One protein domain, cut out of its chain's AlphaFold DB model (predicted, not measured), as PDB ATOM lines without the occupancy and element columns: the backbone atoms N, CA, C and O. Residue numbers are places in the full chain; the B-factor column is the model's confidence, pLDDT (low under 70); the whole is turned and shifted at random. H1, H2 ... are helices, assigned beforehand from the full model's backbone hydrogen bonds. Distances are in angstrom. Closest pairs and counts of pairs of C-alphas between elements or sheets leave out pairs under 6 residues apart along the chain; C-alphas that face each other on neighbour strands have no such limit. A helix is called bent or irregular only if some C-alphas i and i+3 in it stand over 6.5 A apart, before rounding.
ATOM      1  N   TYR A 495     -38.157  22.849   9.841       90.44
ATOM      2  CA  TYR A 495     -37.674  23.538   8.640       90.44
ATOM      3  C   TYR A 495     -38.637  24.594   8.071       90.44
ATOM      4  O   TYR A 495     -38.195  25.499   7.364       90.44
ATOM      5  N   SER A 496     -39.938  24.502   8.379       87.25
ATOM      6  CA  SER A 496     -40.939  25.510   7.990       87.25
ATOM      7  C   SER A 496     -40.912  26.749   8.889       87.25
ATOM      8  O   SER A 496     -41.147  27.854   8.409       87.25
ATOM      9  N   ILE A 497     -40.571  26.573  10.172       84.44
ATOM     10  CA  ILE A 497     -40.354  27.662  11.139       84.44
ATOM     11  C   ILE A 497     -39.033  28.368  10.819       84.44
ATOM     12  O   ILE A 497     -38.975  29.592  10.766       84.44
ATOM     13  N   ILE A 498     -37.994  27.577  10.544       79.00
ATOM     14  CA  ILE A 498     -36.640  28.040  10.213       79.00
ATOM     15  C   ILE A 498     -36.568  28.614   8.773       79.00
ATOM     16  O   ILE A 498     -35.589  29.254   8.412       79.00
ATOM     17  N   ARG A 499     -37.611  28.427   7.943       71.81
ATOM     18  CA  ARG A 499     -37.716  28.928   6.552       71.81
ATOM     19  C   ARG A 499     -36.554  28.520   5.630       71.81
ATOM     20  O   ARG A 499     -36.156  29.272   4.743       71.81
ATOM     21  N   CYS A 500     -36.036  27.301   5.779       75.00
ATOM     22  CA  CYS A 500     -34.915  26.842   4.956       75.00
ATOM     23  C   CYS A 500     -35.260  26.807   3.455       75.00
ATOM     24  O   CYS A 500     -36.300  26.272   3.063       75.00
ATOM     25  N   GLU A 501     -34.387  27.365   2.605       74.00
ATOM     26  CA  GLU A 501     -34.644  27.521   1.165       74.00
ATOM     27  C   GLU A 501     -34.856  26.185   0.447       74.00
ATOM     28  O   GLU A 501     -35.827  26.024  -0.297       74.00
ATOM     29  N   ASN A 502     -34.023  25.191   0.770       75.88
ATOM     30  CA  ASN A 502     -34.130  23.804   0.295       75.88
ATOM     31  C   ASN A 502     -35.473  23.150   0.675       75.88
ATOM     32  O   ASN A 502     -35.860  22.110   0.139       75.88
ATOM     33  N   HIS A 503     -36.204  23.766   1.604       78.19
ATOM     34  CA  HIS A 503     -37.458  23.293   2.167       78.19
ATOM     35  C   HIS A 503     -38.600  24.306   2.004       78.19
ATOM     36  O   HIS A 503     -39.609  24.210   2.704       78.19
ATOM     37  N   LYS A 504     -38.500  25.212   1.016       79.56
ATOM     38  CA  LYS A 504     -39.566  26.148   0.608       79.56
ATOM     39  C   LYS A 504     -40.945  25.486   0.487       79.56
ATOM     40  O   LYS A 504     -41.929  26.047   0.958       79.56
ATOM     41  N   LYS A 505     -41.025  24.248  -0.021       83.06
ATOM     42  CA  LYS A 505     -42.276  23.456  -0.089       83.06
ATOM     43  C   LYS A 505     -42.990  23.308   1.265       83.06
ATOM     44  O   LYS A 505     -44.212  23.316   1.301       83.06
ATOM     45  N   CYS A 506     -42.253  23.214   2.368       84.31
ATOM     46  CA  CYS A 506     -42.805  22.932   3.696       84.31
ATOM     47  C   CYS A 506     -43.376  24.174   4.404       84.31
ATOM     48  O   CYS A 506     -43.993  24.026   5.455       84.31
ATOM     49  N   TRP A 507     -43.188  25.378   3.842       80.06
ATOM     50  CA  TRP A 507     -43.833  26.614   4.313       80.06
ATOM     51  C   TRP A 507     -44.636  27.362   3.234       80.06
ATOM     52  O   TRP A 507     -45.502  28.158   3.587       80.06
ATOM     53  N   LEU A 508     -44.397  27.093   1.943       72.81
ATOM     54  CA  LEU A 508     -45.168  27.642   0.816       72.81
ATOM     55  C   LEU A 508     -46.357  26.775   0.374       72.81
ATOM     56  O   LEU A 508     -47.184  27.265  -0.396       72.81
ATOM     57  N   ASP A 509     -46.473  25.513   0.809       70.19
ATOM     58  CA  ASP A 509     -47.686  24.735   0.532       70.19
ATOM     59  C   ASP A 509     -48.885  25.399   1.227       70.19
ATOM     60  O   ASP A 509     -49.068  25.293   2.440       70.19
ATOM     61  N   ARG A 510     -49.722  26.083   0.435       49.91
ATOM     62  CA  ARG A 510     -50.944  26.765   0.888       49.91
ATOM     63  C   ARG A 510     -51.992  25.824   1.481       49.91
ATOM     64  O   ARG A 510     -52.943  26.309   2.084       49.91
ATOM     65  N   ARG A 511     -51.828  24.499   1.369       54.69
ATOM     66  CA  ARG A 511     -52.610  23.546   2.172       54.69
ATOM     67  C   ARG A 511     -52.253  23.618   3.658       54.69
ATOM     68  O   ARG A 511     -52.976  23.032   4.447       54.69
ATOM     69  N   GLY A 512     -51.171  24.312   4.037       49.62
ATOM     70  CA  GLY A 512     -50.854  24.823   5.380       49.62
ATOM     71  C   GLY A 512     -50.577  23.777   6.464       49.62
ATOM     72  O   GLY A 512     -50.096  24.113   7.545       49.62
ATOM     73  N   GLU A 513     -50.881  22.509   6.186       51.62
ATOM     74  CA  GLU A 513     -51.175  21.504   7.196       51.62
ATOM     75  C   GLU A 513     -50.252  20.275   7.120       51.62
ATOM     76  O   GLU A 513     -50.694  19.126   7.156       51.62
ATOM     77  N   ILE A 514     -48.944  20.515   7.272       57.94
ATOM     78  CA  ILE A 514     -48.195  19.707   8.255       57.94
ATOM     79  C   ILE A 514     -48.386  20.325   9.649       57.94
ATOM     80  O   ILE A 514     -47.447  20.600  10.387       57.94
ATOM     81  N   MET A 515     -49.657  20.550   9.977       58.66
ATOM     82  CA  MET A 515     -50.189  20.958  11.268       58.66
ATOM     83  C   MET A 515     -50.553  19.669  12.001       58.66
ATOM     84  O   MET A 515     -51.716  19.283  12.134       58.66
ATOM     85  N   ARG A 516     -49.521  18.905  12.361       76.25
ATOM     86  CA  ARG A 516     -49.689  17.595  12.990       76.25
ATOM     87  C   ARG A 516     -49.948  17.804  14.482       76.25
ATOM     88  O   ARG A 516     -49.338  18.659  15.117       76.25
ATOM     89  N   GLN A 517     -50.883  17.038  15.041       80.25
ATOM     90  CA  GLN A 517     -51.258  17.140  16.462       80.25
ATOM     91  C   GLN A 517     -50.246  16.426  17.380       80.25
ATOM     92  O   GLN A 517     -50.328  16.546  18.599       80.25
ATOM     93  N   ASP A 518     -49.289  15.696  16.803       92.31
ATOM     94  CA  ASP A 518     -48.334  14.844  17.497       92.31
ATOM     95  C   ASP A 518     -46.924  14.869  16.872       92.31
ATOM     96  O   ASP A 518     -46.715  15.184  15.698       92.31
ATOM     97  N   VAL A 519     -45.934  14.480  17.681       94.25
ATOM     98  CA  VAL A 519     -44.527  14.364  17.254       94.25
ATOM     99  C   VAL A 519     -44.359  13.259  16.203       94.25
ATOM    100  O   VAL A 519     -43.536  13.380  15.298       94.25
ATOM    101  N   ALA A 520     -45.170  12.197  16.273       95.25
ATOM    102  CA  ALA A 520     -45.132  11.088  15.321       95.25
ATOM    103  C   ALA A 520     -45.535  11.525  13.901       95.25
ATOM    104  O   ALA A 520     -44.839  11.184  12.944       95.25
ATOM    105  N   GLY A 521     -46.586  12.340  13.754       94.81
ATOM    106  CA  GLY A 521     -46.971  12.914  12.469       94.81
ATOM    107  C   GLY A 521     -45.914  13.851  11.879       94.81
ATOM    108  O   GLY A 521     -45.791  13.918  10.655       94.81
ATOM    109  N   ILE A 522     -45.127  14.543  12.718       94.75
ATOM    110  CA  ILE A 522     -43.975  15.334  12.256       94.75
ATOM    111  C   ILE A 522     -42.814  14.432  11.846       94.75
ATOM    112  O   ILE A 522     -42.270  14.653  10.768       94.75
ATOM    113  N   ARG A 523     -42.472  13.382  12.611       95.88
ATOM    114  CA  ARG A 523     -41.465  12.396  12.174       95.88
ATOM    115  C   ARG A 523     -41.836  11.785  10.824       95.88
ATOM    116  O   ARG A 523     -40.971  11.707   9.961       95.88
ATOM    117  N   GLU A 524     -43.101  11.424  10.592       95.62
ATOM    118  CA  GLU A 524     -43.575  10.923   9.288       95.62
ATOM    119  C   GLU A 524     -43.346  11.945   8.156       95.62
ATOM    120  O   GLU A 524     -42.877  11.584   7.075       95.62
ATOM    121  N   HIS A 525     -43.636  13.228   8.400       94.75
ATOM    122  CA  HIS A 525     -43.374  14.289   7.428       94.75
ATOM    123  C   HIS A 525     -41.877  14.493   7.174       94.75
ATOM    124  O   HIS A 525     -41.478  14.506   6.013       94.75
ATOM    125  N   LEU A 526     -41.054  14.604   8.221       94.44
ATOM    126  CA  LEU A 526     -39.599  14.734   8.097       94.44
ATOM    127  C   LEU A 526     -39.017  13.579   7.280       94.44
ATOM    128  O   LEU A 526     -38.331  13.800   6.282       94.44
ATOM    129  N   THR A 527     -39.390  12.353   7.656       95.19
ATOM    130  CA  THR A 527     -39.038  11.109   6.963       95.19
ATOM    131  C   THR A 527     -39.315  11.227   5.463       95.19
ATOM    132  O   THR A 527     -38.408  11.009   4.667       95.19
ATOM    133  N   ARG A 528     -40.527  11.630   5.056       94.12
ATOM    134  CA  ARG A 528     -40.910  11.707   3.633       94.12
ATOM    135  C   ARG A 528     -40.361  12.915   2.872       94.12
ATOM    136  O   ARG A 528     -39.992  12.765   1.713       94.12
ATOM    137  N   ALA A 529     -40.384  14.104   3.470       92.06
ATOM    138  CA  ALA A 529     -40.187  15.373   2.761       92.06
ATOM    139  C   ALA A 529     -38.756  15.923   2.846       92.06
ATOM    140  O   ALA A 529     -38.372  16.720   1.991       92.06
ATOM    141  N   HIS A 530     -37.979  15.498   3.847       91.44
ATOM    142  CA  HIS A 530     -36.604  15.957   4.069       91.44
ATOM    143  C   HIS A 530     -35.597  14.822   3.867       91.44
ATOM    144  O   HIS A 530     -34.622  14.994   3.145       91.44
ATOM    145  N   PHE A 531     -35.872  13.639   4.428       92.75
ATOM    146  CA  PHE A 531     -34.894  12.549   4.526       92.75
ATOM    147  C   PHE A 531     -35.107  11.378   3.548       92.75
ATOM    148  O   PHE A 531     -34.531  10.311   3.730       92.75
ATOM    149  N   GLN A 532     -35.935  11.539   2.508       93.56
ATOM    150  CA  GLN A 532     -36.159  10.528   1.450       93.56
ATOM    151  C   GLN A 532     -36.545   9.117   1.965       93.56
ATOM    152  O   GLN A 532     -36.263   8.098   1.339       93.56
ATOM    153  N   ASN A 533     -37.265   9.069   3.085       95.19
ATOM    154  CA  ASN A 533     -37.657   7.908   3.898       95.19
ATOM    155  C   ASN A 533     -36.587   7.323   4.846       95.19
ATOM    156  O   ASN A 533     -36.901   6.407   5.604       95.19
ATOM    157  N   ASN A 534     -35.383   7.897   4.899       96.12
ATOM    158  CA  ASN A 534     -34.270   7.481   5.759       96.12
ATOM    159  C   ASN A 534     -34.046   8.473   6.916       96.12
ATOM    160  O   ASN A 534     -33.047   9.188   6.941       96.12
ATOM    161  N   LEU A 535     -34.984   8.547   7.868       95.62
ATOM    162  CA  LEU A 535     -34.876   9.450   9.025       95.62
ATOM    163  C   LEU A 535     -33.606   9.142   9.861       95.62
ATOM    164  O   LEU A 535     -33.457   7.997  10.301       95.62
ATOM    165  N   PRO A 536     -32.724  10.129  10.121       96.25
ATOM    166  CA  PRO A 536     -31.546   9.966  10.974       96.25
ATOM    167  C   PRO A 536     -31.893   9.431  12.366       96.25
ATOM    168  O   PRO A 536     -32.941   9.770  12.920       96.25
ATOM    169  N   LYS A 537     -31.011   8.600  12.944       96.19
ATOM    170  CA  LYS A 537     -31.243   7.933  14.244       96.19
ATOM    171  C   LYS A 537     -31.610   8.934  15.337       96.19
ATOM    172  O   LYS A 537     -32.603   8.733  16.031       96.19
ATOM    173  N   ASP A 538     -30.882  10.037  15.396       96.00
ATOM    174  CA  ASP A 538     -31.027  11.136  16.346       96.00
ATOM    175  C   ASP A 538     -32.410  11.816  16.280       96.00
ATOM    176  O   ASP A 538     -32.836  12.424  17.255       96.00
ATOM    177  N   LEU A 539     -33.147  11.665  15.170       96.50
ATOM    178  CA  LEU A 539     -34.512  12.176  14.965       96.50
ATOM    179  C   LEU A 539     -35.615  11.115  15.150       96.50
ATOM    180  O   LEU A 539     -36.809  11.428  15.060       96.50
ATOM    181  N   THR A 540     -35.250   9.855  15.403       96.75
ATOM    182  CA  THR A 540     -36.213   8.769  15.652       96.75
ATOM    183  C   THR A 540     -36.911   8.908  17.011       96.75
ATOM    184  O   THR A 540     -36.607   9.784  17.820       96.75
ATOM    185  N   ALA A 541     -37.898   8.043  17.262       96.12
ATOM    186  CA  ALA A 541     -38.688   8.073  18.492       96.12
ATOM    187  C   ALA A 541     -37.868   7.824  19.767       96.12
ATOM    188  O   ALA A 541     -38.255   8.326  20.820       96.12
ATOM    189  N   ASP A 542     -36.756   7.095  19.654       96.88
ATOM    190  CA  ASP A 542     -35.963   6.637  20.797       96.88
ATOM    191  C   ASP A 542     -34.937   7.687  21.263       96.88
ATOM    192  O   ASP A 542     -34.560   7.699  22.433       96.88
ATOM    193  N   PHE A 543     -34.516   8.588  20.364       96.56
ATOM    194  CA  PHE A 543     -33.504   9.625  20.623       96.56
ATOM    195  C   PHE A 543     -34.092  11.037  20.737       96.56
ATOM    196  O   PHE A 543     -33.630  11.820  21.563       96.56
ATOM    197  N   ALA A 544     -35.137  11.351  19.965       96.31
ATOM    198  CA  ALA A 544     -35.817  12.644  19.996       96.31
ATOM    199  C   ALA A 544     -37.304  12.486  20.363       96.31
ATOM    200  O   ALA A 544     -38.169  12.693  19.503       96.31
ATOM    201  N   PRO A 545     -37.645  12.060  21.598       95.25
ATOM    202  CA  PRO A 545     -39.003  11.660  21.971       95.25
ATOM    203  C   PRO A 545     -40.024  12.810  21.934       95.25
ATOM    204  O   PRO A 545     -41.166  12.582  21.515       95.25
ATOM    205  N   THR A 546     -39.637  14.031  22.314       95.75
ATOM    206  CA  THR A 546     -40.498  15.225  22.293       95.75
ATOM    207  C   THR A 546     -40.330  16.043  21.008       95.75
ATOM    208  O   THR A 546     -39.417  15.832  20.211       95.75
ATOM    209  N   TRP A 547     -41.220  17.019  20.791       93.12
ATOM    210  CA  TRP A 547     -41.080  17.962  19.676       93.12
ATOM    211  C   TRP A 547     -39.854  18.879  19.829       93.12
ATOM    212  O   TRP A 547     -39.258  19.250  18.820       93.12
ATOM    213  N   LYS A 548     -39.445  19.207  21.067       93.12
ATOM    214  CA  LYS A 548     -38.253  20.025  21.329       93.12
ATOM    215  C   LYS A 548     -36.991  19.295  20.874       93.12
ATOM    216  O   LYS A 548     -36.245  19.837  20.069       93.12
ATOM    217  N   ASP A 549     -36.806  18.057  21.329       95.19
ATOM    218  CA  ASP A 549     -35.637  17.233  20.985       95.19
ATOM    219  C   ASP A 549     -35.540  17.028  19.464       95.19
ATOM    220  O   ASP A 549     -34.464  17.082  18.878       95.19
ATOM    221  N   LEU A 550     -36.694  16.860  18.806       95.38
ATOM    222  CA  LEU A 550     -36.803  16.732  17.356       95.38
ATOM    223  C   LEU A 550     -36.470  18.040  16.616       95.38
ATOM    224  O   LEU A 550     -35.855  17.997  15.554       95.38
ATOM    225  N   PHE A 551     -36.828  19.203  17.164       94.62
ATOM    226  CA  PHE A 551     -36.422  20.496  16.608       94.62
ATOM    227  C   PHE A 551     -34.913  20.730  16.784       94.62
ATOM    228  O   PHE A 551     -34.236  21.120  15.834       94.62
ATOM    229  N   GLU A 552     -34.370  20.443  17.971       92.56
ATOM    230  CA  GLU A 552     -32.932  20.537  18.263       92.56
ATOM    231  C   GLU A 552     -32.097  19.532  17.456       92.56
ATOM    232  O   GLU A 552     -30.969  19.842  17.084       92.56
ATOM    233  N   GLY A 553     -32.646  18.357  17.139       94.62
ATOM    234  CA  GLY A 553     -32.060  17.414  16.188       94.62
ATOM    235  C   GLY A 553     -32.024  17.982  14.767       94.62
ATOM    236  O   GLY A 553     -30.969  17.985  14.141       94.62
ATOM    237  N   CYS A 554     -33.132  18.554  14.276       92.12
ATOM    238  CA  CYS A 554     -33.180  19.144  12.933       92.12
ATOM    239  C   CYS A 554     -32.191  20.305  12.758       92.12
ATOM    240  O   CYS A 554     -31.673  20.487  11.660       92.12
ATOM    241  N   LEU A 555     -31.898  21.064  13.821       87.69
ATOM    242  CA  LEU A 555     -30.888  22.130  13.808       87.69
ATOM    243  C   LEU A 555     -29.438  21.633  13.640       87.69
ATOM    244  O   LEU A 555     -28.580  22.444  13.305       87.69
ATOM    245  N   LYS A 556     -29.154  20.344  13.876       87.75
ATOM    246  CA  LYS A 556     -27.803  19.752  13.770       87.75
ATOM    247  C   LYS A 556     -27.485  19.173  12.388       87.75
ATOM    248  O   LYS A 556     -26.350  18.785  12.145       87.75
ATOM    249  N   GLU A 557     -28.474  19.081  11.504       82.94
ATOM    250  CA  GLU A 557     -28.316  18.504  10.166       82.94
ATOM    251  C   GLU A 557     -27.434  19.370   9.254       82.94
ATOM    252  O   GLU A 557     -27.418  20.595   9.367       82.94
ATOM    253  N   SER A 558     -26.759  18.756   8.277       67.56
ATOM    254  CA  SER A 558     -25.790  19.442   7.399       67.56
ATOM    255  C   SER A 558     -26.391  20.559   6.537       67.56
ATOM    256  O   SER A 558     -25.726  21.541   6.204       67.56
ATOM    257  N   CYS A 559     -27.698  20.509   6.261       67.56
ATOM    258  CA  CYS A 559     -28.429  21.628   5.659       67.56
ATOM    259  C   CYS A 559     -28.451  22.901   6.535       67.56
ATOM    260  O   CYS A 559     -28.800  23.969   6.025       67.56
ATOM    261  N   HIS A 560     -28.079  22.790   7.816       67.12
ATOM    262  CA  HIS A 560     -27.916  23.866   8.793       67.12
ATOM    263  C   HIS A 560     -26.462  24.145   9.216       67.12
ATOM    264  O   HIS A 560     -26.220  25.209   9.779       67.12
ATOM    265  N   GLU A 561     -25.470  23.321   8.858       64.12
ATOM    266  CA  GLU A 561     -24.044  23.650   9.078       64.12
ATOM    267  C   GLU A 561     -23.665  24.978   8.397       64.12
ATOM    268  O   GLU A 561     -23.033  25.849   8.996       64.12
ATOM    269  N   ASN A 562     -24.169  25.205   7.179       52.53
ATOM    270  CA  ASN A 562     -24.011  26.478   6.471       52.53
ATOM    271  C   ASN A 562     -24.651  27.675   7.202       52.53
ATOM    272  O   ASN A 562     -24.254  28.811   6.953       52.53
ATOM    273  N   TRP A 563     -25.608  27.460   8.111       54.88
ATOM    274  CA  TRP A 563     -26.304  28.527   8.846       54.88
ATOM    275  C   TRP A 563     -25.481  29.016  10.035       54.88
ATOM    276  O   TRP A 563     -25.609  30.168  10.437       54.88
ATOM    277  N   SER A 564     -24.585  28.172  10.552       46.66
ATOM    278  CA  SER A 564     -23.528  28.575  11.483       46.66
ATOM    279  C   SER A 564     -22.449  29.444  10.819       46.66
ATOM    280  O   SER A 564     -21.626  30.031  11.521       46.66
ATOM    281  N   SER A 565     -22.431  29.555   9.484       45.03
ATOM    282  CA  SER A 565     -21.498  30.432   8.772       45.03
ATOM    283  C   SER A 565     -21.960  31.896   8.793       45.03
ATOM    284  O   SER A 565     -23.134  32.207   8.575       45.03
ATOM    285  N   LEU A 566     -21.016  32.826   8.975       42.81
ATOM    286  CA  LEU A 566     -21.301  34.266   8.902       42.81
ATOM    287  C   LEU A 566     -21.840  34.685   7.518       42.81
ATOM    288  O   LEU A 566     -22.627  35.626   7.426       42.81
ATOM    289  N   GLY A 567     -21.448  33.974   6.453       38.47
ATOM    290  CA  GLY A 567     -21.901  34.241   5.087       38.47
ATOM    291  C   GLY A 567     -23.407  34.045   4.907       38.47
ATOM    292  O   GLY A 567     -24.052  34.886   4.287       38.47
ATOM    293  N   PHE A 568     -23.986  33.003   5.516       41.53
ATOM    294  CA  PHE A 568     -25.434  32.787   5.473       41.53
ATOM    295  C   PHE A 568     -26.198  33.920   6.166       41.53
ATOM    296  O   PHE A 568     -27.149  34.448   5.595       41.53
ATOM    297  N   HIS A 569     -25.756  34.348   7.354       38.00
ATOM    298  CA  HIS A 569     -26.376  35.471   8.060       38.00
ATOM    299  C   HIS A 569     -26.361  36.763   7.221       38.00
ATOM    300  O   HIS A 569     -27.387  37.433   7.130       38.00
ATOM    301  N   ALA A 570     -25.247  37.083   6.552       34.00
ATOM    302  CA  ALA A 570     -25.161  38.251   5.672       34.00
ATOM    303  C   ALA A 570     -26.131  38.168   4.474       34.00
ATOM    304  O   ALA A 570     -26.793  39.151   4.145       34.00
ATOM    305  N   THR A 571     -26.268  36.994   3.844       35.44
ATOM    306  CA  THR A 571     -27.243  36.775   2.759       35.44
ATOM    307  C   THR A 571     -28.692  36.829   3.260       35.44
ATOM    308  O   THR A 571     -29.561  37.358   2.572       35.44
ATOM    309  N   TRP A 572     -28.950  36.330   4.471       33.03
ATOM    310  CA  TRP A 572     -30.273  36.308   5.095       33.03
ATOM    311  C   TRP A 572     -30.796  37.706   5.440       33.03
ATOM    312  O   TRP A 572     -31.956  38.003   5.157       33.03
ATOM    313  N   TYR A 573     -29.951  38.586   5.993       37.22
ATOM    314  CA  TYR A 573     -30.336  39.984   6.220       37.22
ATOM    315  C   TYR A 573     -30.618  40.706   4.898       37.22
ATOM    316  O   TYR A 573     -31.679  41.307   4.763       37.22
ATOM    317  N   ARG A 574     -29.769  40.520   3.876       31.94
ATOM    318  CA  ARG A 574     -30.005  41.094   2.542       31.94
ATOM    319  C   ARG A 574     -31.339  40.643   1.929       31.94
ATOM    320  O   ARG A 574     -32.018  41.446   1.302       31.94
ATOM    321  N   TYR A 575     -31.743  39.386   2.142       32.78
ATOM    322  CA  TYR A 575     -33.049  38.879   1.701       32.78
ATOM    323  C   TYR A 575     -34.228  39.473   2.490       32.78
ATOM    324  O   TYR A 575     -35.307  39.654   1.928       32.78
ATOM    325  N   ILE A 576     -34.046  39.799   3.776       36.69
ATOM    326  CA  ILE A 576     -35.057  40.525   4.561       36.69
ATOM    327  C   ILE A 576     -35.216  41.952   4.024       36.69
ATOM    328  O   ILE A 576     -36.350  42.364   3.791       36.69
ATOM    329  N   ASP A 577     -34.118  42.657   3.746       36.22
ATOM    330  CA  ASP A 577     -34.148  44.018   3.192       36.22
ATOM    331  C   ASP A 577     -34.755  44.048   1.774       36.22
ATOM    332  O   ASP A 577     -35.631  44.859   1.476       36.22
ATOM    333  N   GLU A 578     -34.398  43.086   0.914       37.06
ATOM    334  CA  GLU A 578     -35.030  42.884  -0.402       37.06
ATOM    335  C   GLU A 578     -36.541  42.569  -0.313       37.06
ATOM    336  O   GLU A 578     -37.265  42.766  -1.290       37.06
ATOM    337  N   TYR A 598     -37.513  33.961  12.092       54.41
ATOM    338  CA  TYR A 598     -36.718  33.785  13.309       54.41
ATOM    339  C   TYR A 598     -35.353  33.183  12.963       54.41
ATOM    340  O   TYR A 598     -35.282  32.229  12.189       54.41
ATOM    341  N   THR A 599     -34.270  33.705  13.544       63.66
ATOM    342  CA  THR A 599     -32.955  33.040  13.483       63.66
ATOM    343  C   THR A 599     -32.972  31.732  14.292       63.66
ATOM    344  O   THR A 599     -33.831  31.571  15.162       63.66
ATOM    345  N   PRO A 600     -32.008  30.808  14.105       56.12
ATOM    346  CA  PRO A 600     -31.894  29.616  14.951       56.12
ATOM    347  C   PRO A 600     -31.824  29.930  16.455       56.12
ATOM    348  O   PRO A 600     -32.428  29.216  17.254       56.12
ATOM    349  N   GLN A 601     -31.162  31.027  16.852       60.69
ATOM    350  CA  GLN A 601     -31.113  31.471  18.250       60.69
ATOM    351  C   GLN A 601     -32.481  31.975  18.737       60.69
ATOM    352  O   GLN A 601     -32.913  31.602  19.823       60.69
ATOM    353  N   GLN A 602     -33.190  32.777  17.933       63.31
ATOM    354  CA  GLN A 602     -34.531  33.276  18.272       63.31
ATOM    355  C   GLN A 602     -35.562  32.142  18.341       63.31
ATOM    356  O   GLN A 602     -36.366  32.098  19.269       63.31
ATOM    357  N   ALA A 603     -35.516  31.197  17.400       58.69
ATOM    358  CA  ALA A 603     -36.369  30.015  17.411       58.69
ATOM    359  C   ALA A 603     -36.079  29.141  18.642       58.69
ATOM    360  O   ALA A 603     -37.008  28.779  19.359       58.69
ATOM    361  N   SER A 604     -34.805  28.875  18.951       56.75
ATOM    362  CA  SER A 604     -34.408  28.150  20.165       56.75
ATOM    363  C   SER A 604     -34.881  28.857  21.445       56.75
ATOM    364  O   SER A 604     -35.458  28.217  22.321       56.75
ATOM    365  N   ALA A 605     -34.758  30.188  21.527       59.31
ATOM    366  CA  ALA A 605     -35.253  30.976  22.657       59.31
ATOM    367  C   ALA A 605     -36.786  30.906  22.812       59.31
ATOM    368  O   ALA A 605     -37.280  30.702  23.920       59.31
ATOM    369  N   LEU A 606     -37.548  30.995  21.716       54.56
ATOM    370  CA  LEU A 606     -39.009  30.824  21.729       54.56
ATOM    371  C   LEU A 606     -39.424  29.411  22.167       54.56
ATOM    372  O   LEU A 606     -40.431  29.248  22.853       54.56
ATOM    373  N   ILE A 607     -38.646  28.390  21.807       59.00
ATOM    374  CA  ILE A 607     -38.876  27.000  22.223       59.00
ATOM    375  C   ILE A 607     -38.537  26.810  23.705       59.00
ATOM    376  O   ILE A 607     -39.312  26.184  24.427       59.00
ATOM    377  N   ALA A 608     -37.434  27.390  24.181       55.31
ATOM    378  CA  ALA A 608     -37.054  27.389  25.593       55.31
ATOM    379  C   ALA A 608     -38.086  28.115  26.476       55.31
ATOM    380  O   ALA A 608     -38.372  27.656  27.578       55.31
ATOM    381  N   ALA A 609     -38.700  29.187  25.965       48.09
ATOM    382  CA  ALA A 609     -39.799  29.905  26.612       48.09
ATOM    383  C   ALA A 609     -41.173  29.199  26.501       48.09
ATOM    384  O   ALA A 609     -42.163  29.705  27.022       48.09
ATOM    385  N   GLY A 610     -41.278  28.066  25.791       46.59
ATOM    386  CA  GLY A 610     -42.553  27.376  25.536       46.59
ATOM    387  C   GLY A 610     -43.491  28.086  24.543       46.59
ATOM    388  O   GLY A 610     -44.589  27.597  24.275       46.59
TER     389      GLY A 610
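AT A GLANCE: This is residues 495 to 578 and 598 to 610 of the 933 residues of an uncharacterized protein of Arthrobotrys oligospora (strain ATCC 24927 / CBS 115.81 / DSM 1491) (UniProt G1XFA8). Three short helices, H2, H3 and H6, make a loose, bent row at shallow tilts; H4 and H5 form a corner, with residues 573 to 578 sticking out. The printed part has 97 residues, with six named helices, H1 to H6 in order, and no named strand. It is all helix and compact, with radius of gyration of the C-alphas 13.8 A and spans of 38 by 27 by 27 A.

HOW THE PARTS SIT: H1, residues 505 to 508, touches no helix. H2, residues 519 to 529, is close to but not clearly touching H3, residues 547 to 554; their closest C-alphas, Val 519 and Trp 547, are 5.5 A apart. H4, residues 558 to 564, is irregular, only just: C-alphas 559 and 562 are 6.6 A apart. H5, residues 566 to 578, is about perpendicular to H4, at 83 degrees; their closest C-alphas, Asn 562 and Phe 568, are 6.5 A apart. H6, residues 600 to 608, runs opposite ways to H3 at 18 degrees; their closest C-alphas, Lys 548 and Ile 607, are 7.1 A apart. Every O i to N i+4 pair is within hydrogen-bond range in H2, H3, H5 and H6; in H4 1 of 3 is, beside 3 of 4 O i to N i+3 pairs.

IN THESE COORDINATES: H1 begins at C-alpha 505 (-42.276, 23.456, -0.089); H6 ends at C-alpha 608 (-37.054, 27.389, 25.593). H2 is 15.2 A long, H5 18.7 A.

THE WHOLE: Residues 579 to 597 are not printed; the gap is 16.5 A. The H2 to H3 link is long. pLDDT is under 70 in residues 510 to 515, 558 to 578 and 598 to 610.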